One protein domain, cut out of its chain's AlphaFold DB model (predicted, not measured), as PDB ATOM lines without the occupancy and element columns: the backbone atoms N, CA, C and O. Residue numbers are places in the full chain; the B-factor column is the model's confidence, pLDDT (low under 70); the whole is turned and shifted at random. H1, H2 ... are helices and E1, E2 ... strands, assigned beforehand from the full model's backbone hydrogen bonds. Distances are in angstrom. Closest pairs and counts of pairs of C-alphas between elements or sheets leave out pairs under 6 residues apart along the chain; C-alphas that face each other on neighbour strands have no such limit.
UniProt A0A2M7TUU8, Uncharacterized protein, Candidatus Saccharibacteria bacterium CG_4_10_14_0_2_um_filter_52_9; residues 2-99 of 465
ATOM      1  N   ARG A   2     -63.565 -31.333  30.501       68.25
ATOM      2  CA  ARG A   2     -63.588 -29.960  29.933       68.25
ATOM      3  C   ARG A   2     -62.540 -28.980  30.491       68.25
ATOM      4  O   ARG A   2     -61.878 -28.315  29.707       68.25
ATOM      5  N   LYS A   3     -62.321 -28.926  31.813       69.56
ATOM      6  CA  LYS A   3     -61.323 -28.011  32.411       69.56
ATOM      7  C   LYS A   3     -59.879 -28.316  31.978       69.56
ATOM      8  O   LYS A   3     -59.124 -27.386  31.739       69.56
ATOM      9  N   ARG A   4     -59.499 -29.591  31.807       74.31
ATOM     10  CA  ARG A   4     -58.138 -29.968  31.372       74.31
ATOM     11  C   ARG A   4     -57.861 -29.583  29.914       74.31
ATOM     12  O   ARG A   4     -56.753 -29.171  29.611       74.31
ATOM     13  N   ILE A   5     -58.871 -29.644  29.045       80.56
ATOM     14  CA  ILE A   5     -58.748 -29.254  27.629       80.56
ATOM     15  C   ILE A   5     -58.504 -27.742  27.497       80.56
ATOM     16  O   ILE A   5     -57.661 -27.322  26.712       80.56
ATOM     17  N   VAL A   6     -59.178 -26.924  28.315       84.06
ATOM     18  CA  VAL A   6     -59.004 -25.461  28.300       84.06
ATOM     19  C   VAL A   6     -57.600 -25.048  28.759       84.06
ATOM     20  O   VAL A   6     -56.973 -24.219  28.107       84.06
ATOM     21  N   PHE A   7     -57.063 -25.656  29.825       85.12
ATOM     22  CA  PHE A   7     -55.703 -25.347  30.295       85.12
ATOM     23  C   PHE A   7     -54.616 -25.730  29.280       85.12
ATOM     24  O   PHE A   7     -53.673 -24.965  29.087       85.12
ATOM     25  N   VAL A   8     -54.761 -26.866  28.589       87.38
ATOM     26  CA  VAL A   8     -53.821 -27.277  27.531       87.38
ATOM     27  C   VAL A   8     -53.891 -26.329  26.330       87.38
ATOM     28  O   VAL A   8     -52.853 -25.928  25.809       87.38
ATOM     29  N   GLY A   9     -55.096 -25.909  25.929       89.88
ATOM     30  CA  GLY A   9     -55.278 -24.952  24.834       89.88
ATOM     31  C   GLY A   9     -54.625 -23.592  25.105       89.88
ATOM     32  O   GLY A   9     -53.930 -23.062  24.243       89.88
ATOM     33  N   ILE A  10     -54.783 -23.055  26.320       92.62
ATOM     34  CA  ILE A  10     -54.154 -21.785  26.720       92.62
ATOM     35  C   ILE A  10     -52.626 -21.921  26.775       92.62
ATOM     36  O   ILE A  10     -51.919 -21.042  26.290       92.62
ATOM     37  N   GLY A  11     -52.108 -23.031  27.315       92.38
ATOM     38  CA  GLY A  11     -50.665 -23.286  27.363       92.38
ATOM     39  C   GLY A  11     -50.022 -23.315  25.973       92.38
ATOM     40  O   GLY A  11     -49.017 -22.644  25.748       92.38
ATOM     41  N   LEU A  12     -50.636 -24.020  25.016       94.56
ATOM     42  CA  LEU A  12     -50.161 -24.064  23.628       94.56
ATOM     43  C   LEU A  12     -50.209 -22.689  22.952       94.56
ATOM     44  O   LEU A  12     -49.274 -22.330  22.241       94.56
ATOM     45  N   LEU A  13     -51.257 -21.899  23.205       95.06
ATOM     46  CA  LEU A  13     -51.369 -20.541  22.675       95.06
ATOM     47  C   LEU A  13     -50.240 -19.639  23.193       95.06
ATOM     48  O   LEU A  13     -49.623 -18.929  22.406       95.06
ATOM     49  N   ILE A  14     -49.940 -19.684  24.496       94.75
ATOM     50  CA  ILE A  14     -48.861 -18.882  25.093       94.75
ATOM     51  C   ILE A  14     -47.509 -19.269  24.493       94.75
ATOM     52  O   ILE A  14     -46.746 -18.384  24.114       94.75
ATOM     53  N   VAL A  15     -47.225 -20.568  24.356       94.25
ATOM     54  CA  VAL A  15     -45.977 -21.045  23.739       94.25
ATOM     55  C   VAL A  15     -45.879 -20.590  22.283       94.25
ATOM     56  O   VAL A  15     -44.829 -20.104  21.873       94.25
ATOM     57  N   LEU A  16     -46.970 -20.668  21.517       94.25
ATOM     58  CA  LEU A  16     -47.004 -20.207  20.130       94.25
ATOM     59  C   LEU A  16     -46.767 -18.692  20.023       94.25
ATOM     60  O   LEU A  16     -45.977 -18.252  19.190       94.25
ATOM     61  N   VAL A  17     -47.409 -17.888  20.875       93.81
ATOM     62  CA  VAL A  17     -47.238 -16.425  20.904       93.81
ATOM     63  C   VAL A  17     -45.825 -16.045  21.342       93.81
ATOM     64  O   VAL A  17     -45.205 -15.192  20.710       93.81
ATOM     65  N   ALA A  18     -45.287 -16.698  22.374       92.56
ATOM     66  CA  ALA A  18     -43.917 -16.487  22.831       92.56
ATOM     67  C   ALA A  18     -42.906 -16.871  21.744       92.56
ATOM     68  O   ALA A  18     -41.970 -16.119  21.489       92.56
ATOM     69  N   TRP A  19     -43.125 -17.990  21.049       92.19
ATOM     70  CA  TRP A  19     -42.287 -18.431  19.937       92.19
ATOM     71  C   TRP A  19     -42.348 -17.467  18.745       92.19
ATOM     72  O   TRP A  19     -41.309 -17.087  18.205       92.19
ATOM     73  N   LEU A  20     -43.541 -16.993  18.371       90.62
ATOM     74  CA  LEU A  20     -43.712 -15.976  17.329       90.62
ATOM     75  C   LEU A  20     -43.034 -14.658  17.716       90.62
ATOM     76  O   LEU A  20     -42.319 -14.086  16.896       90.62
ATOM     77  N   GLY A  21     -43.210 -14.195  18.957       88.25
ATOM     78  CA  GLY A  21     -42.562 -12.993  19.485       88.25
ATOM     79  C   GLY A  21     -41.040 -13.119  19.507       88.25
ATOM     80  O   GLY A  21     -40.340 -12.229  19.032       88.25
ATOM     81  N   PHE A  22     -40.519 -14.261  19.953       89.81
ATOM     82  CA  PHE A  22     -39.089 -14.555  19.933       89.81
ATOM     83  C   PHE A  22     -38.527 -14.552  18.506       89.81
ATOM     84  O   PHE A  22     -37.495 -13.937  18.243       89.81
ATOM     85  N   ARG A  23     -39.251 -15.133  17.541       88.88
ATOM     86  CA  ARG A  23     -38.859 -15.101  16.125       88.88
ATOM     87  C   ARG A  23     -38.812 -13.674  15.564       88.88
ATOM     88  O   ARG A  23     -37.929 -13.375  14.763       88.88
ATOM     89  N   GLN A  24     -39.696 -12.772  15.997       86.56
ATOM     90  CA  GLN A  24     -39.625 -11.349  15.616       86.56
ATOM     91  C   GLN A  24     -38.368 -10.660  16.152       86.56
ATOM     92  O   GLN A  24     -37.824  -9.778  15.497       86.56
ATOM     93  N   LEU A  25     -37.899 -11.057  17.334       91.12
ATOM     94  CA  LEU A  25     -36.713 -10.463  17.950       91.12
ATOM     95  C   LEU A  25     -35.409 -10.913  17.281       91.12
ATOM     96  O   LEU A  25     -34.426 -10.179  17.345       91.12
ATOM     97  N   LEU A  26     -35.411 -12.077  16.623       93.56
ATOM     98  CA  LEU A  26     -34.240 -12.656  15.957       93.56
ATOM     99  C   LEU A  26     -34.183 -12.418  14.441       93.56
ATOM    100  O   LEU A  26     -33.200 -12.794  13.805       93.56
ATOM    101  N   THR A  27     -35.223 -11.827  13.847       95.94
ATOM    102  CA  THR A  27     -35.308 -11.635  12.391       95.94
ATOM    103  C   THR A  27     -35.273 -10.160  12.003       95.94
ATOM    104  O   THR A  27     -35.793  -9.298  12.709       95.94
ATOM    105  N   GLY A  28     -34.627  -9.858  10.879       97.12
ATOM    106  CA  GLY A  28     -34.738  -8.588  10.165       97.12
ATOM    107  C   GLY A  28     -35.732  -8.703   9.008       97.12
ATOM    108  O   GLY A  28     -36.118  -9.803   8.605       97.12
ATOM    109  N   ARG A  29     -36.170  -7.566   8.468       97.31
ATOM    110  CA  ARG A  29     -36.987  -7.496   7.250       97.31
ATOM    111  C   ARG A  29     -36.122  -7.012   6.093       97.31
ATOM    112  O   ARG A  29     -35.483  -5.972   6.193       97.31
ATOM    113  N   LEU A  30     -36.158  -7.733   4.986       98.25
ATOM    114  CA  LEU A  30     -35.536  -7.345   3.729       98.25
ATOM    115  C   LEU A  30     -36.625  -6.961   2.731       98.25
ATOM    116  O   LEU A  30     -37.588  -7.710   2.559       98.25
ATOM    117  N   VAL A  31     -36.462  -5.818   2.072       98.12
ATOM    118  CA  VAL A  31     -37.271  -5.393   0.927       98.12
ATOM    119  C   VAL A  31     -36.332  -5.121  -0.241       98.12
ATOM    120  O   VAL A  31     -35.462  -4.261  -0.146       98.12
ATOM    121  N   VAL A  32     -36.509  -5.851  -1.337       97.81
ATOM    122  CA  VAL A  32     -35.728  -5.699  -2.568       97.81
ATOM    123  C   VAL A  32     -36.643  -5.168  -3.657       97.81
ATOM    124  O   VAL A  32     -37.727  -5.720  -3.843       97.81
ATOM    125  N   THR A  33     -36.209  -4.139  -4.380       97.12
ATOM    126  CA  THR A  33     -36.870  -3.631  -5.589       97.12
ATOM    127  C   THR A  33     -35.956  -3.759  -6.804       97.12
ATOM    128  O   THR A  33     -34.735  -3.735  -6.668       97.12
ATOM    129  N   THR A  34     -36.540  -3.910  -7.992       95.75
ATOM    130  CA  THR A  34     -35.809  -3.996  -9.264       95.75
ATOM    131  C   THR A  34     -36.618  -3.429 -10.439       95.75
ATOM    132  O   THR A  34     -37.798  -3.107 -10.305       95.75
ATOM    133  N   ASN A  35     -35.980  -3.287 -11.601       89.94
ATOM    134  CA  ASN A  35     -36.504  -2.643 -12.808       89.94
ATOM    135  C   ASN A  35     -37.182  -3.595 -13.817       89.94
ATOM    136  O   ASN A  35     -37.575  -3.135 -14.886       89.94
ATOM    137  N   GLY A  36     -37.345  -4.888 -13.509       85.12
ATOM    138  CA  GLY A  36     -37.975  -5.864 -14.410       85.12
ATOM    139  C   GLY A  36     -39.194  -6.557 -13.803       85.12
ATOM    140  O   GLY A  36     -39.101  -7.154 -12.735       85.12
ATOM    141  N   SER A  37     -40.332  -6.540 -14.500       89.62
ATOM    142  CA  SER A  37     -41.529  -7.308 -14.114       89.62
ATOM    143  C   SER A  37     -41.356  -8.819 -14.290       89.62
ATOM    144  O   SER A  37     -42.053  -9.593 -13.646       89.62
ATOM    145  N   GLU A  38     -40.423  -9.235 -15.145       92.81
ATOM    146  CA  GLU A  38     -40.066 -10.642 -15.376       92.81
ATOM    147  C   GLU A  38     -38.860 -11.093 -14.538       92.81
ATOM    148  O   GLU A  38     -38.381 -12.216 -14.684       92.81
ATOM    149  N   ALA A  39     -38.337 -10.217 -13.676       94.44
ATOM    150  CA  ALA A  39     -37.198 -10.546 -12.840       94.44
ATOM    151  C   ALA A  39     -37.575 -11.606 -11.799       94.44
ATOM    152  O   ALA A  39     -38.645 -11.565 -11.193       94.44
ATOM    153  N   VAL A  40     -36.657 -12.529 -11.555       96.50
ATOM    154  CA  VAL A  40     -36.683 -13.442 -10.421       96.50
ATOM    155  C   VAL A  40     -35.707 -12.901  -9.387       96.50
ATOM    156  O   VAL A  40     -34.508 -12.791  -9.645       96.50
ATOM    157  N   ILE A  41     -36.236 -12.542  -8.220       96.94
ATOM    158  CA  ILE A  41     -35.470 -12.100  -7.058       96.94
ATOM    159  C   ILE A  41     -35.312 -13.309  -6.143       96.94
ATOM    160  O   ILE A  41     -36.296 -13.805  -5.601       96.94
ATOM    161  N   SER A  42     -34.080 -13.762  -5.956       96.25
ATOM    162  CA  SER A  42     -33.711 -14.879  -5.090       96.25
ATOM    163  C   SER A  42     -32.790 -14.388  -3.979       96.25
ATOM    164  O   SER A  42     -31.894 -13.584  -4.221       96.25
ATOM    165  N   VAL A  43     -32.985 -14.875  -2.758       95.62
ATOM    166  CA  VAL A  43     -32.129 -14.571  -1.607       95.62
ATOM    167  C   VAL A  43     -31.520 -15.868  -1.107       95.62
ATOM    168  O   VAL A  43     -32.254 -16.798  -0.788       95.62
ATOM    169  N   TYR A  44     -30.198 -15.918  -1.010       92.69
ATOM    170  CA  TYR A  44     -29.428 -17.072  -0.548       92.69
ATOM    171  C   TYR A  44     -28.714 -16.718   0.748       92.69
ATOM    172  O   TYR A  44     -28.255 -15.587   0.905       92.69
ATOM    173  N   LYS A  45     -28.626 -17.658   1.687       91.12
ATOM    174  CA  LYS A  45     -27.852 -17.464   2.914       91.12
ATOM    175  C   LYS A  45     -26.399 -17.849   2.656       91.12
ATOM    176  O   LYS A  45     -26.138 -18.913   2.101       91.12
ATOM    177  N   LEU A  46     -25.465 -16.975   3.018       84.94
ATOM    178  CA  LEU A  46     -24.038 -17.224   2.831       84.94
ATOM    179  C   LEU A  46     -23.500 -18.115   3.961       84.94
ATOM    180  O   LEU A  46     -23.941 -18.009   5.105       84.94
ATOM    181  N   GLY A  47     -22.546 -18.992   3.633       75.12
ATOM    182  CA  GLY A  47     -21.897 -19.894   4.593       75.12
ATOM    183  C   GLY A  47     -22.653 -21.191   4.912       75.12
ATOM    184  O   GLY A  47     -22.257 -21.897   5.833       75.12
ATOM    185  N   GLU A  48     -23.725 -21.521   4.184       74.50
ATOM    186  CA  GLU A  48     -24.389 -22.832   4.268       74.50
ATOM    187  C   GLU A  48     -23.971 -23.736   3.099       74.50
ATOM    188  O   GLU A  48     -23.767 -23.255   1.987       74.50
ATOM    189  N   GLU A  49     -23.888 -25.053   3.328       60.66
ATOM    190  CA  GLU A  49     -23.465 -26.044   2.316       60.66
ATOM    191  C   GLU A  49     -24.348 -26.052   1.051       60.66
ATOM    192  O   GLU A  49     -23.907 -26.475  -0.012       60.66
ATOM    193  N   ASN A  50     -25.587 -25.554   1.136       64.31
ATOM    194  CA  ASN A  50     -26.532 -25.500   0.021       64.31
ATOM    195  C   ASN A  50     -26.786 -24.063  -0.456       64.31
ATOM    196  O   ASN A  50     -27.916 -23.572  -0.409       64.31
ATOM    197  N   ILE A  51     -25.759 -23.402  -1.007       68.06
ATOM    198  CA  ILE A  51     -25.916 -22.062  -1.613       68.06
ATOM    199  C   ILE A  51     -26.898 -22.063  -2.794       68.06
ATOM    200  O   ILE A  51     -27.350 -21.008  -3.226       68.06
ATOM    201  N   ASN A  52     -27.228 -23.238  -3.334       76.19
ATOM    202  CA  ASN A  52     -28.042 -23.385  -4.538       76.19
ATOM    203  C   ASN A  52     -29.551 -23.263  -4.283       76.19
ATOM    204  O   ASN A  52     -30.317 -23.127  -5.240       76.19
ATOM    205  N   GLN A  53     -30.000 -23.280  -3.023       87.81
ATOM    206  CA  GLN A  53     -31.418 -23.134  -2.688       87.81
ATOM    207  C   GLN A  53     -31.705 -21.762  -2.067       87.81
ATOM    208  O   GLN A  53     -31.139 -21.423  -1.025       87.81
ATOM    209  N   PRO A  54     -32.588 -20.948  -2.673       93.69
ATOM    210  CA  PRO A  54     -32.926 -19.655  -2.108       93.69
ATOM    211  C   PRO A  54     -33.758 -19.822  -0.830       93.69
ATOM    212  O   PRO A  54     -34.751 -20.546  -0.804       93.69
ATOM    213  N   VAL A  55     -33.404 -19.081   0.221       95.62
ATOM    214  CA  VAL A  55     -34.204 -18.968   1.454       95.62
ATOM    215  C   VAL A  55     -35.471 -18.132   1.248       95.62
ATOM    216  O   VAL A  55     -36.402 -18.185   2.052       95.62
ATOM    217  N   SER A  56     -35.507 -17.324   0.187       96.69
ATOM    218  CA  SER A  56     -36.684 -16.584  -0.252       96.69
ATOM    219  C   SER A  56     -36.585 -16.289  -1.741       96.69
ATOM    220  O   SER A  56     -35.501 -15.994  -2.242       96.69
ATOM    221  N   GLN A  57     -37.712 -16.353  -2.444       97.50
ATOM    222  CA  GLN A  57     -37.775 -16.092  -3.872       97.50
ATOM    223  C   GLN A  57     -39.108 -15.437  -4.236       97.50
ATOM    224  O   GLN A  57     -40.142 -15.756  -3.647       97.50
ATOM    225  N   ALA A  58     -39.085 -14.524  -5.201       97.12
ATOM    226  CA  ALA A  58     -40.271 -13.919  -5.785       97.12
ATOM    227  C   ALA A  58     -40.017 -13.597  -7.259       97.12
ATOM    228  O   ALA A  58     -38.897 -13.262  -7.642       97.12
ATOM    229  N   THR A  59     -41.069 -13.662  -8.069       96.38
ATOM    230  CA  THR A  59     -41.061 -13.140  -9.439       96.38
ATOM    231  C   THR A  59     -41.729 -11.771  -9.440       96.38
ATOM    232  O   THR A  59     -42.747 -11.579  -8.773       96.38
ATOM    233  N   GLY A  60     -41.170 -10.822 -10.180       94.62
ATOM    234  CA  GLY A  60     -41.665  -9.457 -10.274       94.62
ATOM    235  C   GLY A  60     -40.627  -8.422  -9.863       94.62
ATOM    236  O   GLY A  60     -39.435  -8.692  -9.738       94.62
ATOM    237  N   ASN A  61     -41.107  -7.206  -9.628       95.94
ATOM    238  CA  ASN A  61     -40.259  -6.057  -9.324       95.94
ATOM    239  C   ASN A  61     -39.935  -5.894  -7.831       95.94
ATOM    240  O   ASN A  61     -39.167  -4.999  -7.485       95.94
ATOM    241  N   THR A  62     -40.538  -6.697  -6.945       96.81
ATOM    242  CA  THR A  62     -40.405  -6.531  -5.493       96.81
ATOM    243  C   THR A  62     -40.387  -7.874  -4.764       96.81
ATOM    244  O   THR A  62     -41.226  -8.734  -5.017       96.81
ATOM    245  N   LEU A  63     -39.486  -8.017  -3.791       97.81
ATOM    246  CA  LEU A  63     -39.477  -9.100  -2.804       97.81
ATOM    247  C   LEU A  63     -39.491  -8.497  -1.397       97.81
ATOM    248  O   LEU A  63     -38.754  -7.559  -1.114       97.81
ATOM    249  N   SER A  64     -40.304  -9.046  -0.492       97.94
ATOM    250  CA  SER A  64     -40.292  -8.684   0.931       97.94
ATOM    251  C   SER A  64     -40.252  -9.951   1.778       97.94
ATOM    252  O   SER A  64     -41.224 -10.704   1.798       97.94
ATOM    253  N   ALA A  65     -39.174 -10.154   2.533       97.50
ATOM    254  CA  ALA A  65     -38.967 -11.344   3.356       97.50
ATOM    255  C   ALA A  65     -38.523 -10.987   4.781       97.50
ATOM    256  O   ALA A  65     -37.922  -9.940   5.016       97.50
ATOM    257  N   ARG A  66     -38.817 -11.865   5.748       97.12
ATOM    258  CA  ARG A  66     -38.211 -11.818   7.088       97.12
ATOM    259  C   ARG A  66     -37.170 -12.916   7.206       97.12
ATOM    260  O   ARG A  66     -37.500 -14.086   7.026       97.12
ATOM    261  N   LEU A  67     -35.947 -12.529   7.532       96.94
ATOM    262  CA  LEU A  67     -34.779 -13.401   7.541       96.94
ATOM    263  C   LEU A  67     -34.098 -13.323   8.913       96.94
ATOM    264  O   LEU A  67     -34.112 -12.250   9.521       96.94
ATOM    265  N   PRO A  68     -33.541 -14.424   9.442       96.06
ATOM    266  CA  PRO A  68     -32.636 -14.369  10.588       96.06
ATOM    267  C   PRO A  68     -31.495 -13.367  10.372       96.06
ATOM    268  O   PRO A  68     -31.171 -13.022   9.238       96.06
ATOM    269  N   ALA A  69     -30.884 -12.893  11.456       95.94
ATOM    270  CA  ALA A  69     -29.663 -12.107  11.326       95.94
ATOM    271  C   ALA A  69     -28.530 -12.946  10.707       95.94
ATOM    272  O   ALA A  69     -28.399 -14.130  11.028       95.94
ATOM    273  N   GLY A  70     -27.724 -12.335   9.840       94.75
ATOM    274  CA  GLY A  70     -26.626 -13.005   9.141       94.75
ATOM    275  C   GLY A  70     -26.373 -12.448   7.743       94.75
ATOM    276  O   GLY A  70     -26.996 -11.468   7.335       94.75
ATOM    277  N   ASP A  71     -25.466 -13.092   7.015       91.69
ATOM    278  CA  ASP A  71     -25.040 -12.672   5.681       91.69
ATOM    279  C   ASP A  71     -25.829 -13.387   4.578       91.69
ATOM    280  O   ASP A  71     -26.085 -14.593   4.635       91.69
ATOM    281  N   TYR A  72     -26.222 -12.630   3.556       92.88
ATOM    282  CA  TYR A  72     -27.053 -13.096   2.451       92.88
ATOM    283  C   TYR A  72     -26.548 -12.566   1.108       92.88
ATOM    284  O   TYR A  72     -25.983 -11.478   1.028       92.88
ATOM    285  N   LEU A  73     -26.824 -13.311   0.039       92.00
ATOM    286  CA  LEU A  73     -26.661 -12.887  -1.348       92.00
ATOM    287  C   LEU A  73     -28.040 -12.695  -1.975       92.00
ATOM    288  O   LEU A  73     -28.828 -13.637  -2.062       92.00
ATOM    289  N   ILE A  74     -28.332 -11.483  -2.433       94.69
ATOM    290  CA  ILE A  74     -29.514 -11.208  -3.249       94.69
ATOM    291  C   ILE A  74     -29.110 -11.372  -4.706       94.69
ATOM    292  O   ILE A  74     -28.177 -10.712  -5.145       94.69
ATOM    293  N   LYS A  75     -29.824 -12.195  -5.465       94.31
ATOM    294  CA  LYS A  75     -29.682 -12.334  -6.915       94.31
ATOM    295  C   LYS A  75     -30.962 -11.860  -7.581       94.31
ATOM    296  O   LYS A  75     -32.048 -12.302  -7.222       94.31
ATOM    297  N   VAL A  76     -30.829 -10.983  -8.562       95.06
ATOM    298  CA  VAL A  76     -31.922 -10.534  -9.416       95.06
ATOM    299  C   VAL A  76     -31.564 -10.890 -10.844       95.06
ATOM    300  O   VAL A  76     -30.583 -10.382 -11.378       95.06
ATOM    301  N   ALA A  77     -32.330 -11.786 -11.457       93.62
ATOM    302  CA  ALA A  77     -32.029 -12.283 -12.793       93.62
ATOM    303  C   ALA A  77     -33.288 -12.426 -13.647       93.62
ATOM    304  O   ALA A  77     -34.378 -12.682 -13.143       93.62
ATOM    305  N   SER A  78     -33.121 -12.288 -14.952       91.56
ATOM    306  CA  SER A  78     -34.100 -12.648 -15.974       91.56
ATOM    307  C   SER A  78     -33.373 -13.372 -17.112       91.56
ATOM    308  O   SER A  78     -32.180 -13.655 -17.010       91.56
ATOM    309  N   LYS A  79     -34.065 -13.638 -18.227       84.31
ATOM    310  CA  LYS A  79     -33.391 -14.075 -19.460       84.31
ATOM    311  C   LYS A  79     -32.453 -13.007 -20.038       84.31
ATOM    312  O   LYS A  79     -31.559 -13.347 -20.797       84.31
ATOM    313  N   ALA A  80     -32.676 -11.735 -19.708       84.12
ATOM    314  CA  ALA A  80     -32.041 -10.596 -20.364       84.12
ATOM    315  C   ALA A  80     -31.045  -9.838 -19.479       84.12
ATOM    316  O   ALA A  80     -30.461  -8.876 -19.951       84.12
ATOM    317  N   PHE A  81     -30.889 -10.189 -18.202       89.88
ATOM    318  CA  PHE A  81     -29.958  -9.522 -17.289       89.88
ATOM    319  C   PHE A  81     -29.744 -10.345 -16.023       89.88
ATOM    320  O   PHE A  81     -30.601 -11.141 -15.635       89.88
ATOM    321  N   ALA A  82     -28.651 -10.075 -15.316       92.44
ATOM    322  CA  ALA A  82     -28.471 -10.533 -13.948       92.44
ATOM    323  C   ALA A  82     -27.641  -9.533 -13.133       92.44
ATOM    324  O   ALA A  82     -26.707  -8.915 -13.635       92.44
ATOM    325  N   THR A  83     -27.992  -9.375 -11.863       93.81
ATOM    326  CA  THR A  83     -27.251  -8.595 -10.871       93.81
ATOM    327  C   THR A  83     -27.331  -9.303  -9.527       93.81
ATOM    328  O   THR A  83     -28.302 -10.012  -9.248       93.81
ATOM    329  N   SER A  84     -26.318  -9.154  -8.687       92.69
ATOM    330  CA  SER A  84     -26.357  -9.679  -7.331       92.69
ATOM    331  C   SER A  84     -25.657  -8.764  -6.340       92.69
ATOM    332  O   SER A  84     -24.821  -7.952  -6.724       92.69
ATOM    333  N   LYS A  85     -26.027  -8.860  -5.064       93.62
ATOM    334  CA  LYS A  85     -25.452  -8.042  -3.996       93.62
ATOM    335  C   LYS A  85     -25.383  -8.809  -2.687       93.62
ATOM    336  O   LYS A  85     -26.391  -9.376  -2.253       93.62
ATOM    337  N   ALA A  86     -24.216  -8.795  -2.053       91.44
ATOM    338  CA  ALA A  86     -24.054  -9.305  -0.698       91.44
ATOM    339  C   ALA A  86     -24.579  -8.281   0.320       91.44
ATOM    340  O   ALA A  86     -24.385  -7.074   0.164       91.44
ATOM    341  N   ILE A  87     -25.279  -8.751   1.352       93.88
ATOM    342  CA  ILE A  87     -25.821  -7.911   2.423       93.88
ATOM    343  C   ILE A  87     -25.743  -8.619   3.778       93.88
ATOM    344  O   ILE A  87     -25.853  -9.840   3.860       93.88
ATOM    345  N   HIS A  88     -25.644  -7.835   4.850       94.38
ATOM    346  CA  HIS A  88     -25.780  -8.321   6.221       94.38
ATOM    347  C   HIS A  88     -27.138  -7.905   6.790       94.38
ATOM    348  O   HIS A  88     -27.410  -6.713   6.948       94.38
ATOM    349  N   ILE A  89     -27.993  -8.867   7.132       96.56
ATOM    350  CA  ILE A  89     -29.276  -8.619   7.792       96.56
ATOM    351  C   ILE A  89     -29.055  -8.508   9.299       96.56
ATOM    352  O   ILE A  89     -28.618  -9.451   9.953       96.56
ATOM    353  N   THR A  90     -29.450  -7.375   9.877       96.31
ATOM    354  CA  THR A  90     -29.477  -7.178  11.332       96.31
ATOM    355  C   THR A  90     -30.878  -7.439  11.885       96.31
ATOM    356  O   THR A  90     -31.884  -6.980  11.334       96.31
ATOM    357  N   ALA A  91     -30.965  -8.154  13.011       95.25
ATOM    358  CA  ALA A  91     -32.241  -8.426  13.667       95.25
ATOM    359  C   ALA A  91     -32.994  -7.127  14.010       95.25
ATOM    360  O   ALA A  91     -32.399  -6.150  14.469       95.25
ATOM    361  N   ARG A  92     -34.322  -7.140  13.837       94.88
ATOM    362  CA  ARG A  92     -35.253  -6.025  14.103       94.88
ATOM    363  C   ARG A  92     -35.077  -4.790  13.213       94.88
ATOM    364  O   ARG A  92     -35.758  -3.792  13.439       94.88
ATOM    365  N   GLN A  93     -34.223  -4.840  12.195       96.75
ATOM    366  CA  GLN A  93     -34.089  -3.763  11.216       96.75
ATOM    367  C   GLN A  93     -34.830  -4.098   9.921       96.75
ATOM    368  O   GLN A  93     -34.951  -5.265   9.548       96.75
ATOM    369  N   THR A  94     -35.339  -3.066   9.243       97.56
ATOM    370  CA  THR A  94     -35.818  -3.184   7.860       97.56
ATOM    371  C   THR A  94     -34.758  -2.613   6.934       97.56
ATOM    372  O   THR A  94     -34.379  -1.455   7.085       97.56
ATOM    373  N   GLN A  95     -34.287  -3.413   5.985       97.62
ATOM    374  CA  GLN A  95     -33.335  -2.993   4.968       97.62
ATOM    375  C   GLN A  95     -34.016  -2.943   3.605       97.62
ATOM    376  O   GLN A  95     -34.681  -3.896   3.201       97.62
ATOM    377  N   HIS A  96     -33.830  -1.825   2.911       97.81
ATOM    378  CA  HIS A  96     -34.309  -1.611   1.551       97.81
ATOM    379  C   HIS A  96     -33.124  -1.679   0.588       97.81
ATOM    380  O   HIS A  96     -32.114  -1.014   0.813       97.81
ATOM    381  N   GLN A  97     -33.244  -2.480  -0.466       97.00
ATOM    382  CA  GLN A  97     -32.230  -2.622  -1.508       97.00
ATOM    383  C   GLN A  97     -32.873  -2.375  -2.873       97.00
ATOM    384  O   GLN A  97     -33.778  -3.111  -3.260       97.00
ATOM    385  N   ASP A  98     -32.404  -1.360  -3.600       95.75
ATOM    386  CA  ASP A  98     -32.769  -1.154  -5.007       95.75
ATOM    387  C   ASP A  98     -31.684  -1.775  -5.894       95.75
ATOM    388  O   ASP A  98     -30.555  -1.285  -5.941       95.75
ATOM    389  N   LEU A  99     -32.010  -2.888  -6.552       93.88
ATOM    390  CA  LEU A  99     -31.103  -3.641  -7.415       93.88
ATOM    391  C   LEU A  99     -31.578  -3.543  -8.854       93.88
ATOM    392  O   LEU A  99     -32.384  -4.344  -9.332       93.88
TER     393      LEU A  99
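AT A GLANCE: This is residues 2 to 99 of the 465 residues of an uncharacterized protein of Candidatus Saccharibacteria bacterium CG_4_10_14_0_2_um_filter_52_9 (UniProt A0A2M7TUU8). Picture a small sandwich of two sheets face to face, E3 E2 E5 E6 on E4 E1 E7, with one long helix, H1, sticking out from one end like a handle through its residues 2 to 22. The sandwich is a compact body of 77 residues, its strands at only 16 degrees from sheet to sheet, while the free arm makes the length. The printed part has 98 residues, with one named helix and seven named strands in the order H1 E1 E2 E3 E4 E5 E6 E7; the class is mixed, helices and strands. The four-stranded sheet is all antiparallel in the order E3, E2, E5, E6, and the three-stranded sheet is mixed in the order E4, E1, E7. The whole is loose, with a radius of gyration of the C-alphas of 17.8 A and spans of 63 by 26 by 25 A.

IN THESE COORDINATES: Start in the larger sheet, with E2 at residues 40 to 45 and E3 at 56 to 59. E5, residues 70 to 77, runs 22.6 A, and E6, residues 82 to 89, runs 21.8 A from C-alpha 82 at (-28.471, -10.533, -13.948). In the other sheet find E1 at residues 27 to 33, 19.7 A, E4 at 62 to 68, 19.5 A, and E7 at 94 to 98, which ends at C-alpha 98 at (-32.769, -1.154, -5.007). H1, residues 2 to 26, begins at C-alpha 2 at (-63.588, -29.960, 29.933) and runs 36.8 A.

HOW THE PARTS SIT: In the twisted larger sheet, look at E2 and E5, antiparallel at 158 degrees, where N 42 and O 75 are 2.8 A apart. The hairpin E2 and E3 has N 41 and O 58 at 2.8 A, and the hairpin E5 and E6 has N 74 and O 85 at 2.9 A. Across the sandwich, the closest C-alphas of E2 and E4, Ile 41 and Leu 63, are 6.6 A apart. There E4 and E1 are antiparallel, with N 30 and O 65 at 2.8 A; E1 and E7 are parallel, with N 31 and O 95 at 2.9 A. H1 only grazes this sheet with residues 23 to 26, and C-alphas 26 and 68 are 5.9 A apart. In H1 every O i to N i+4 pair is within hydrogen-bond range.

THE WHOLE: The two farthest C-alphas, those of Lys 3 and Ala 80, are 62.8 A apart. The printed part has no cut, and no link is long. The mean pLDDT of the printed part is 91.3; look for values under 70 at residues 2 to 3 and 49 to 51.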